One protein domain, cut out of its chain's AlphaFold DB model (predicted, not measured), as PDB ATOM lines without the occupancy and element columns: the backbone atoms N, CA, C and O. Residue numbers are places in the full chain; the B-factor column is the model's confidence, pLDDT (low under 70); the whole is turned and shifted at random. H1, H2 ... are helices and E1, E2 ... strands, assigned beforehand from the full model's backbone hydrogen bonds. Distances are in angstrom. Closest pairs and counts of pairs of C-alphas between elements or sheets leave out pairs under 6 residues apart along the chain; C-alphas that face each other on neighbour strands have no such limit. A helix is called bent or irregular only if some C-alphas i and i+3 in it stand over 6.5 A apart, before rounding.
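What this domain is: This is residues 20 to 99 of the 102 residues of an uncharacterized protein of Salinisphaeraceae bacterium (UniProt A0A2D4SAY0). The model is a flat, open zigzag: a long hairpin of two strands, E1 and E2, then helix H1 folding back beside it, then helix H2 turning away so that the two helices make a V. Residues 85 to 99, with the far part of H2, stick out. The printed part has 80 residues, with named elements in the order E1, E2, H1, H2; the sheet E1 - E2 is antiparallel and the class is mixed, helices and strands. It is only just loose, close to extended, with a radius of gyration of the C-alphas of 17.0 A and spans of 50 by 36 by 14 A.

Where its parts are: E1, residues 20 to 28, begins at C-alpha 20 (250.117, 215.963, 253.445) and is 26.2 A long. E2, residues 36 to 47, is 27.0 A long and bends by 64 degrees at residue 44. H1, residues 51 to 72, is 28.8 A long, with a kink of 40 degrees near residue 58; it is irregular, C-alphas 53 and 56 being 7.8 A apart. H2, residues 74 to 97, is 33.5 A long, with a kink of 54 degrees near residue 81, and ends at C-alpha 97 (272.625, 260.336, 260.099); it is irregular, C-alphas 79 and 82 being 7.3 A apart.

How they stand to each other: E1 and E2 form an antiparallel hairpin at 164 degrees, with N 21 and O 45 at 2.9 A and N 37 and O 27 at 2.8 A, within hydrogen-bond range. The closest C-alphas of E2 and H1, Leu 39 and Gly 65, are 6.3 A apart. H1 and H2 touch only at the corner by their link, with closest C-alphas Ala 70 and Tyr 77 at 5.3 A; at 72 degrees they are only just about perpendicular. H2 is apart from E1 and E2. O i to N i+4 pairs are within range in 16 of 18 cases in H1 and 17 of 20 in H2.

The domain as a whole: The C-alphas farthest apart, Gln 20 and Lys 99, are 50.9 A apart. The printed part has no cut, and no link is long. Residues 48 to 52 and 94 to 99 have pLDDT under 70.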
ATOM      1  N   GLN A  20     249.446 216.065 252.151       79.56
ATOM      2  CA  GLN A  20     250.117 215.963 253.445       79.56
ATOM      3  C   GLN A  20     251.551 215.487 253.234       79.56
ATOM      4  O   GLN A  20     251.775 214.401 252.707       79.56
ATOM      5  N   VAL A  21     252.522 216.285 253.667       80.62
ATOM      6  CA  VAL A  21     253.943 215.927 253.637       80.62
ATOM      7  C   VAL A  21     254.561 216.081 255.020       80.62
ATOM      8  O   VAL A  21     254.226 216.992 255.777       80.62
ATOM      9  N   HIS A  22     255.473 215.173 255.345       84.62
ATOM     10  CA  HIS A  22     256.288 215.237 256.551       84.62
ATOM     11  C   HIS A  22     257.655 215.795 256.167       84.62
ATOM     12  O   HIS A  22     258.338 215.223 255.319       84.62
ATOM     13  N   LEU A  23     258.035 216.927 256.757       82.94
ATOM     14  CA  LEU A  23     259.286 217.603 256.440       82.94
ATOM     15  C   LEU A  23     260.235 217.593 257.635       82.94
ATOM     16  O   LEU A  23     259.922 218.123 258.706       82.94
ATOM     17  N   SER A  24     261.430 217.070 257.391       85.69
ATOM     18  CA  SER A  24     262.583 217.197 258.273       85.69
ATOM     19  C   SER A  24     263.692 217.933 257.533       85.69
ATOM     20  O   SER A  24     263.909 217.709 256.345       85.69
ATOM     21  N   MET A  25     264.387 218.828 258.229       86.06
ATOM     22  CA  MET A  25     265.516 219.579 257.690       86.06
ATOM     23  C   MET A  25     266.618 219.617 258.737       86.06
ATOM     24  O   MET A  25     266.424 220.158 259.827       86.06
ATOM     25  N   VAL A  26     267.769 219.063 258.375       88.00
ATOM     26  CA  VAL A  26     268.981 219.042 259.192       88.00
ATOM     27  C   VAL A  26     270.078 219.741 258.406       88.00
ATOM     28  O   VAL A  26     270.273 219.456 257.227       88.00
ATOM     29  N   VAL A  27     270.776 220.666 259.053       85.69
ATOM     30  CA  VAL A  27     271.932 221.357 258.484       85.69
ATOM     31  C   VAL A  27     273.175 220.823 259.167       85.69
ATOM     32  O   VAL A  27     273.280 220.900 260.387       85.69
ATOM     33  N   ARG A  28     274.100 220.279 258.378       87.00
ATOM     34  CA  ARG A  28     275.410 219.828 258.849       87.00
ATOM     35  C   ARG A  28     276.414 220.944 258.605       87.00
ATOM     36  O   ARG A  28     276.555 221.397 257.472       87.00
ATOM     37  N   THR A  29     277.055 221.408 259.665       83.12
ATOM     38  CA  THR A  29     278.062 222.475 259.639       83.12
ATOM     39  C   THR A  29     279.491 221.944 259.693       83.12
ATOM     40  O   THR A  29     280.429 222.723 259.555       83.12
ATOM     41  N   GLY A  30     279.669 220.636 259.875       83.19
ATOM     42  CA  GLY A  30     280.972 220.003 260.013       83.19
ATOM     43  C   GLY A  30     280.886 218.473 259.986       83.19
ATOM     44  O   GLY A  30     279.803 217.923 259.758       83.19
ATOM     45  N   PRO A  31     282.034 217.793 260.141       81.19
ATOM     46  CA  PRO A  31     282.130 216.335 260.093       81.19
ATOM     47  C   PRO A  31     281.686 215.662 261.398       81.19
ATOM     48  O   PRO A  31     281.308 214.491 261.370       81.19
ATOM     49  N   ASP A  32     281.720 216.388 262.518       84.00
ATOM     50  CA  ASP A  32     281.395 215.844 263.830       84.00
ATOM     51  C   ASP A  32     279.872 215.718 264.015       84.00
ATOM     52  O   ASP A  32     279.107 216.553 263.524       84.00
ATOM     53  N   PRO A  33     279.384 214.702 264.750       78.25
ATOM     54  CA  PRO A  33     277.950 214.519 264.991       78.25
ATOM     55  C   PRO A  33     277.314 215.652 265.815       78.25
ATOM     56  O   PRO A  33     276.098 215.829 265.756       78.25
ATOM     57  N   GLU A  34     278.117 216.423 266.551       80.06
ATOM     58  CA  GLU A  34     277.718 217.642 267.274       80.06
ATOM     59  C   GLU A  34     277.539 218.845 266.321       80.06
ATOM     60  O   GLU A  34     276.785 219.775 266.607       80.06
ATOM     61  N   ASP A  35     278.168 218.813 265.139       78.44
ATOM     62  CA  ASP A  35     278.108 219.867 264.119       78.44
ATOM     63  C   ASP A  35     276.847 219.746 263.241       78.44
ATOM     64  O   ASP A  35     276.864 220.035 262.040       78.44
ATOM     65  N   GLN A  36     275.722 219.309 263.805       82.81
ATOM     66  CA  GLN A  36     274.448 219.242 263.093       82.81
ATOM     67  C   GLN A  36     273.343 219.977 263.846       82.81
ATOM     68  O   GLN A  36     273.115 219.776 265.037       82.81
ATOM     69  N   LEU A  37     272.590 220.803 263.123       83.00
ATOM     70  CA  LEU A  37     271.423 221.490 263.651       83.00
ATOM     71  C   LEU A  37     270.161 221.010 262.943       83.00
ATOM     72  O   LEU A  37     269.967 221.222 261.744       83.00
ATOM     73  N   THR A  38     269.254 220.414 263.713       85.56
ATOM     74  CA  THR A  38     267.915 220.082 263.224       85.56
ATOM     75  C   THR A  38     267.049 221.337 263.240       85.56
ATOM     76  O   THR A  38     266.672 221.846 264.294       85.56
ATOM     77  N   LEU A  39     266.733 221.853 262.054       82.06
ATOM     78  CA  LEU A  39     265.888 223.032 261.872       82.06
ATOM     79  C   LEU A  39     264.401 222.679 261.843       82.06
ATOM     80  O   LEU A  39     263.570 223.443 262.332       82.06
ATOM     81  N   LEU A  40     264.061 221.524 261.274       82.88
ATOM     82  CA  LEU A  40     262.706 220.986 261.247       82.88
ATOM     83  C   LEU A  40     262.776 219.500 261.576       82.88
ATOM     84  O   LEU A  40     263.558 218.775 260.965       82.88
ATOM     85  N   ASN A  41     261.945 219.050 262.512       83.94
ATOM     86  CA  ASN A  41     261.833 217.642 262.866       83.94
ATOM     87  C   ASN A  41     260.402 217.166 262.610       83.94
ATOM     88  O   ASN A  41     259.480 217.613 263.295       83.94
ATOM     89  N   ASN A  42     260.235 216.307 261.602       84.56
ATOM     90  CA  ASN A  42     258.992 215.619 261.264       84.56
ATOM     91  C   ASN A  42     257.751 216.532 261.266       84.56
ATOM     92  O   ASN A  42     256.686 216.206 261.797       84.56
ATOM     93  N   ARG A  43     257.893 217.735 260.705       79.56
ATOM     94  CA  ARG A  43     256.807 218.712 260.657       79.56
ATOM     95  C   ARG A  43     255.778 218.267 259.627       79.56
ATOM     96  O   ARG A  43     256.084 218.197 258.440       79.56
ATOM     97  N   LYS A  44     254.542 218.044 260.079       79.38
ATOM     98  CA  LYS A  44     253.377 217.877 259.202       79.38
ATOM     99  C   LYS A  44     253.071 219.197 258.501       79.38
ATOM    100  O   LYS A  44     252.781 220.199 259.156       79.38
ATOM    101  N   LEU A  45     253.147 219.198 257.177       74.19
ATOM    102  CA  LEU A  45     252.817 220.333 256.326       74.19
ATOM    103  C   LEU A  45     251.728 219.918 255.339       74.19
ATOM    104  O   LEU A  45     251.838 218.908 254.650       74.19
ATOM    105  N   TYR A  46     250.676 220.729 255.267       77.50
ATOM    106  CA  TYR A  46     249.605 220.580 254.290       77.50
ATOM    107  C   TYR A  46     249.896 221.525 253.128       77.50
ATOM    108  O   TYR A  46     249.792 222.745 253.267       77.50
ATOM    109  N   MET A  47     250.292 220.978 251.983       72.00
ATOM    110  CA  MET A  47     250.514 221.764 250.774       72.00
ATOM    111  C   MET A  47     249.170 221.998 250.080       72.00
ATOM    112  O   MET A  47     248.717 221.202 249.262       72.00
ATOM    113  N   LEU A  48     248.509 223.096 250.449       67.69
ATOM    114  CA  LEU A  48     247.288 223.586 249.807       67.69
ATOM    115  C   LEU A  48     247.669 224.481 248.622       67.69
ATOM    116  O   LEU A  48     248.075 225.613 248.846       67.69
ATOM    117  N   GLY A  49     247.537 224.007 247.381       67.75
ATOM    118  CA  GLY A  49     247.755 224.843 246.190       67.75
ATOM    119  C   GLY A  49     249.129 224.672 245.534       67.75
ATOM    120  O   GLY A  49     249.558 223.549 245.272       67.75
ATOM    121  N   SER A  50     249.776 225.775 245.154       69.94
ATOM    122  CA  SER A  50     251.070 225.768 244.446       69.94
ATOM    123  C   SER A  50     252.224 226.131 245.381       69.94
ATOM    124  O   SER A  50     252.087 227.022 246.214       69.94
ATOM    125  N   VAL A  51     253.403 225.520 245.203       66.19
ATOM    126  CA  VAL A  51     254.638 225.866 245.947       66.19
ATOM    127  C   VAL A  51     254.935 227.371 245.862       66.19
ATOM    128  O   VAL A  51     255.395 227.985 246.825       66.19
ATOM    129  N   PHE A  52     254.597 227.986 244.725       67.12
ATOM    130  CA  PHE A  52     254.811 229.408 244.473       67.12
ATOM    131  C   PHE A  52     253.960 230.330 245.358       67.12
ATOM    132  O   PHE A  52     254.418 231.424 245.679       67.12
ATOM    133  N   GLU A  53     252.785 229.891 245.822       72.25
ATOM    134  CA  GLU A  53     251.938 230.678 246.738       72.25
ATOM    135  C   GLU A  53     252.601 230.837 248.117       72.25
ATOM    136  O   GLU A  53     252.399 231.835 248.806       72.25
ATOM    137  N   TYR A  54     253.475 229.899 248.493       71.38
ATOM    138  CA  TYR A  54     254.193 229.911 249.768       71.38
ATOM    139  C   TYR A  54     255.640 230.386 249.651       71.38
ATOM    140  O   TYR A  54     256.351 230.386 250.656       71.38
ATOM    141  N   ARG A  55     256.088 230.835 248.470       76.75
ATOM    142  CA  ARG A  55     257.489 231.210 248.209       76.75
ATOM    143  C   ARG A  55     258.032 232.200 249.236       76.75
ATOM    144  O   ARG A  55     259.087 231.961 249.811       76.75
ATOM    145  N   ALA A  56     257.295 233.275 249.520       81.06
ATOM    146  CA  ALA A  56     257.723 234.278 250.496       81.06
ATOM    147  C   ALA A  56     257.841 233.689 251.914       81.06
ATOM    148  O   ALA A  56     258.743 234.040 252.672       81.06
ATOM    149  N   ARG A  57     256.948 232.760 252.275       80.44
ATOM    150  CA  ARG A  57     256.972 232.080 253.573       80.44
ATOM    151  C   ARG A  57     258.161 231.125 253.670       80.44
ATOM    152  O   ARG A  57     258.877 231.165 254.662       80.44
ATOM    153  N   MET A  58     258.404 230.329 252.628       79.94
ATOM    154  CA  MET A  58     259.549 229.418 252.526       79.94
ATOM    155  C   MET A  58     260.875 230.175 252.575       79.94
ATOM    156  O   MET A  58     261.766 229.787 253.321       79.94
ATOM    157  N   GLN A  59     260.984 231.301 251.864       84.00
ATOM    158  CA  GLN A  59     262.164 232.166 251.913       84.00
ATOM    159  C   GLN A  59     262.419 232.699 253.323       84.00
ATOM    160  O   GLN A  59     263.545 232.632 253.804       84.00
ATOM    161  N   ARG A  60     261.381 233.173 254.024       86.06
ATOM    162  CA  ARG A  60     261.514 233.627 255.418       86.06
ATOM    163  C   ARG A  60     261.959 232.500 256.346       86.06
ATOM    164  O   ARG A  60     262.841 232.720 257.165       86.06
ATOM    165  N   PHE A  61     261.381 231.305 256.206       84.31
ATOM    166  CA  PHE A  61     261.792 230.135 256.985       84.31
ATOM    167  C   PHE A  61     263.241 229.738 256.711       84.31
ATOM    168  O   PHE A  61     263.974 229.462 257.654       84.31
ATOM    169  N   LEU A  62     263.660 229.754 255.446       83.25
ATOM    170  CA  LEU A  62     265.030 229.446 255.058       83.25
ATOM    171  C   LEU A  62     266.010 230.457 255.654       83.25
ATOM    172  O   LEU A  62     266.957 230.064 256.322       83.25
ATOM    173  N   VAL A  63     265.755 231.756 255.469       87.44
ATOM    174  CA  VAL A  63     266.611 232.826 256.001       87.44
ATOM    175  C   VAL A  63     266.686 232.758 257.527       87.44
ATOM    176  O   VAL A  63     267.776 232.824 258.087       87.44
ATOM    177  N   ALA A  64     265.555 232.569 258.210       87.00
ATOM    178  CA  ALA A  64     265.533 232.413 259.663       87.00
ATOM    179  C   ALA A  64     266.283 231.151 260.123       87.00
ATOM    180  O   ALA A  64     266.986 231.187 261.129       87.00
ATOM    181  N   GLY A  65     266.165 230.050 259.377       85.25
ATOM    182  CA  GLY A  65     266.896 228.813 259.631       85.25
ATOM    183  C   GLY A  65     268.405 228.994 259.488       85.25
ATOM    184  O   GLY A  65     269.146 228.606 260.382       85.25
ATOM    185  N   LEU A  66     268.854 229.652 258.416       83.75
ATOM    186  CA  LEU A  66     270.265 229.976 258.199       83.75
ATOM    187  C   LEU A  66     270.807 230.902 259.289       83.75
ATOM    188  O   LEU A  66     271.878 230.634 259.819       83.75
ATOM    189  N   LEU A  67     270.056 231.938 259.676       84.12
ATOM    190  CA  LEU A  67     270.426 232.807 260.797       84.12
ATOM    191  C   LEU A  67     270.554 232.016 262.100       84.12
ATOM    192  O   LEU A  67     271.511 232.210 262.842       84.12
ATOM    193  N   ARG A  68     269.628 231.090 262.361       84.25
ATOM    194  CA  ARG A  68     269.695 230.219 263.536       84.25
ATOM    195  C   ARG A  68     270.958 229.357 263.509       84.25
ATOM    196  O   ARG A  68     271.688 229.367 264.491       84.25
ATOM    197  N   VAL A  69     271.255 228.687 262.391       82.88
ATOM    198  CA  VAL A  69     272.496 227.904 262.211       82.88
ATOM    199  C   VAL A  69     273.727 228.770 262.469       82.88
ATOM    200  O   VAL A  69     274.575 228.404 263.278       82.88
ATOM    201  N   ALA A  70     273.775 229.939 261.831       78.56
ATOM    202  CA  ALA A  70     274.834 230.930 261.962       78.56
ATOM    203  C   ALA A  70     275.087 231.344 263.418       78.56
ATOM    204  O   ALA A  70     276.235 231.521 263.802       78.56
ATOM    205  N   THR A  71     274.037 231.497 264.228       80.50
ATOM    206  CA  THR A  71     274.167 231.882 265.644       80.50
ATOM    207  C   THR A  71     274.399 230.714 266.599       80.50
ATOM    208  O   THR A  71     274.925 230.923 267.685       80.50
ATOM    209  N   THR A  72     273.966 229.502 266.246       80.38
ATOM    210  CA  THR A  72     274.018 228.339 267.144       80.38
ATOM    211  C   THR A  72     275.312 227.548 266.993       80.38
ATOM    212  O   THR A  72     275.795 227.022 267.988       80.38
ATOM    213  N   SER A  73     275.895 227.478 265.791       78.25
ATOM    214  CA  SER A  73     277.190 226.821 265.589       78.25
ATOM    215  C   SER A  73     278.332 227.798 265.907       78.25
ATOM    216  O   SER A  73     278.507 228.772 265.169       78.25
ATOM    217  N   PRO A  74     279.146 227.567 266.959       76.06
ATOM    218  CA  PRO A  74     280.239 228.473 267.328       76.06
ATOM    219  C   PRO A  74     281.304 228.570 266.235       76.06
ATOM    220  O   PRO A  74     281.913 229.621 266.043       76.06
ATOM    221  N   ARG A  75     281.519 227.465 265.516       78.56
ATOM    222  CA  ARG A  75     282.471 227.359 264.413       78.56
ATOM    223  C   ARG A  75     282.050 228.244 263.247       78.56
ATOM    224  O   ARG A  75     282.820 229.105 262.838       78.56
ATOM    225  N   VAL A  76     280.799 228.101 262.803       77.38
ATOM    226  CA  VAL A  76     280.236 228.945 261.744       77.38
ATOM    227  C   VAL A  76     280.218 230.399 262.197       77.38
ATOM    228  O   VAL A  76     280.717 231.253 261.477       77.38
ATOM    229  N   TYR A  77     279.724 230.686 263.407       78.88
ATOM    230  CA  TYR A  77     279.636 232.049 263.931       78.88
ATOM    231  C   TYR A  77     280.978 232.787 263.885       78.88
ATOM    232  O   TYR A  77     281.011 233.938 263.462       78.88
ATOM    233  N   ARG A  78     282.088 232.139 264.264       81.44
ATOM    234  CA  ARG A  78     283.431 232.749 264.224       81.44
ATOM    235  C   ARG A  78     283.856 233.181 262.819       81.44
ATOM    236  O   ARG A  78     284.519 234.205 262.693       81.44
ATOM    237  N   GLU A  79     283.456 232.448 261.785       81.88
ATOM    238  CA  GLU A  79     283.787 232.773 260.392       81.88
ATOM    239  C   GLU A  79     282.958 233.951 259.858       81.88
ATOM    240  O   GLU A  79     283.478 234.813 259.152       81.88
ATOM    241  N   ILE A  80     281.674 234.030 260.220       79.06
ATOM    242  CA  ILE A  80     280.756 235.060 259.695       79.06
ATOM    243  C   ILE A  80     280.601 236.290 260.597       79.06
ATOM    244  O   ILE A  80     280.103 237.319 260.133       79.06
ATOM    245  N   ALA A  81     281.010 236.219 261.867       81.19
ATOM    246  CA  ALA A  81     280.863 237.304 262.839       81.19
ATOM    247  C   ALA A  81     281.436 238.649 262.355       81.19
ATOM    248  O   ALA A  81     280.726 239.645 262.513       81.19
ATOM    249  N   PRO A  82     282.629 238.722 261.722       83.12
ATOM    250  CA  PRO A  82     283.184 239.992 261.242       83.12
ATOM    251  C   PRO A  82     282.326 240.650 260.152       83.12
ATOM    252  O   PRO A  82     282.152 241.866 260.130       83.12
ATOM    253  N   GLY A  83     281.754 239.848 259.248       83.19
ATOM    254  CA  GLY A  83     280.866 240.351 258.198       83.19
ATOM    255  C   GLY A  83     279.498 240.764 258.744       83.19
ATOM    256  O   GLY A  83     278.939 241.785 258.338       83.19
ATOM    257  N   LEU A  84     278.971 239.998 259.703       80.06
ATOM    258  CA  LEU A  84     277.686 240.277 260.339       80.06
ATOM    259  C   LEU A  84     277.737 241.566 261.173       80.06
ATOM    260  O   LEU A  84     276.818 242.382 261.086       80.06
ATOM    261  N   SER A  85     278.807 241.777 261.946       81.19
ATOM    262  CA  SER A  85     278.999 243.003 262.729       81.19
ATOM    263  C   SER A  85     279.130 244.228 261.824       81.19
ATOM    264  O   SER A  85     278.390 245.193 262.014       81.19
ATOM    265  N   ALA A  86     279.947 244.157 260.768       84.69
ATOM    266  CA  ALA A  86     280.108 245.244 259.799       84.69
ATOM    267  C   ALA A  86     278.779 245.640 259.127       84.69
ATOM    268  O   ALA A  86     278.463 246.826 258.987       84.69
ATOM    269  N   MET A  87     277.952 244.657 258.758       84.06
ATOM    270  CA  MET A  87     276.629 244.906 258.181       84.06
ATOM    271  C   MET A  87     275.673 245.572 259.188       84.06
ATOM    272  O   MET A  87     274.953 246.513 258.837       84.06
ATOM    273  N   LEU A  88     275.663 245.106 260.439       83.00
ATOM    274  CA  LEU A  88     274.826 245.668 261.505       83.00
ATOM    275  C   LEU A  88     275.242 247.098 261.869       83.00
ATOM    276  O   LEU A  88     274.378 247.959 262.072       83.00
ATOM    277  N   ASP A  89     276.542 247.376 261.894       83.81
ATOM    278  CA  ASP A  89     277.078 248.706 262.165       83.81
ATOM    279  C   ASP A  89     276.777 249.685 261.021       83.81
ATOM    280  O   ASP A  89     276.369 250.822 261.278       83.81
ATOM    281  N   GLY A  90     276.822 249.227 259.765       83.38
ATOM    282  CA  GLY A  90     276.356 249.995 258.602       83.38
ATOM    283  C   GLY A  90     274.859 250.344 258.649       83.38
ATOM    284  O   GLY A  90     274.440 251.428 258.230       83.38
ATOM    285  N   LEU A  91     274.024 249.466 259.214       80.81
ATOM    286  CA  LEU A  91     272.606 249.759 259.456       80.81
ATOM    287  C   LEU A  91     272.402 250.780 260.586       80.81
ATOM    288  O   LEU A  91     271.507 251.632 260.503       80.81
ATOM    289  N   ARG A  92     273.216 250.711 261.645       77.69
ATOM    290  CA  ARG A  92     273.161 251.644 262.783       77.69
ATOM    291  C   ARG A  92     273.627 253.046 262.401       77.69
ATOM    292  O   ARG A  92     272.981 254.022 262.795       77.69
ATOM    293  N   SER A  93     274.687 253.164 261.603       75.12
ATOM    294  CA  SER A  93     275.213 254.454 261.140       75.12
ATOM    295  C   SER A  93     274.202 255.204 260.260       75.12
ATOM    296  O   SER A  93     273.966 256.396 260.475       75.12
ATOM    297  N   ARG A  94     273.471 254.498 259.381       68.44
ATOM    298  CA  ARG A  94     272.366 255.080 258.587       68.44
ATOM    299  C   ARG A  94     271.218 255.642 259.431       68.44
ATOM    300  O   ARG A  94     270.586 256.616 259.026       68.44
ATOM    301  N   ARG A  95     270.924 255.061 260.601       64.25
ATOM    302  CA  ARG A  95     269.890 255.592 261.512       64.25
ATOM    303  C   ARG A  95     270.344 256.840 262.270       64.25
ATOM    304  O   ARG A  95     269.501 257.689 262.547       64.25
ATOM    305  N   ARG A  96     271.638 256.975 262.588       62.06
ATOM    306  CA  ARG A  96     272.178 258.172 263.263       62.06
ATOM    307  C   ARG A  96     272.225 259.393 262.341       62.06
ATOM    308  O   ARG A  96     271.797 260.459 262.767       62.06
ATOM    309  N   GLY A  97     272.609 259.230 261.071       59.59
ATOM    310  CA  GLY A  97     272.625 260.336 260.099       59.59
ATOM    311  C   GLY A  97     271.251 260.975 259.843       59.59
ATOM    312  O   GLY A  97     271.162 262.152 259.522       59.59
ATOM    313  N   ARG A  98     270.156 260.235 260.067       59.12
ATOM    314  CA  ARG A  98     268.780 260.738 259.904       59.12
ATOM    315  C   ARG A  98     268.258 261.576 261.077       59.12
ATOM    316  O   ARG A  98     267.243 262.239 260.914       59.12
ATOM    317  N   LYS A  99     268.906 261.531 262.249       56.53
ATOM    318  CA  LYS A  99     268.510 262.317 263.435       56.53
ATOM    319  C   LYS A  99     269.287 263.629 263.603       56.53
ATOM    320  O   LYS A  99     268.867 264.441 264.411       56.53
TER     321      LYS A  99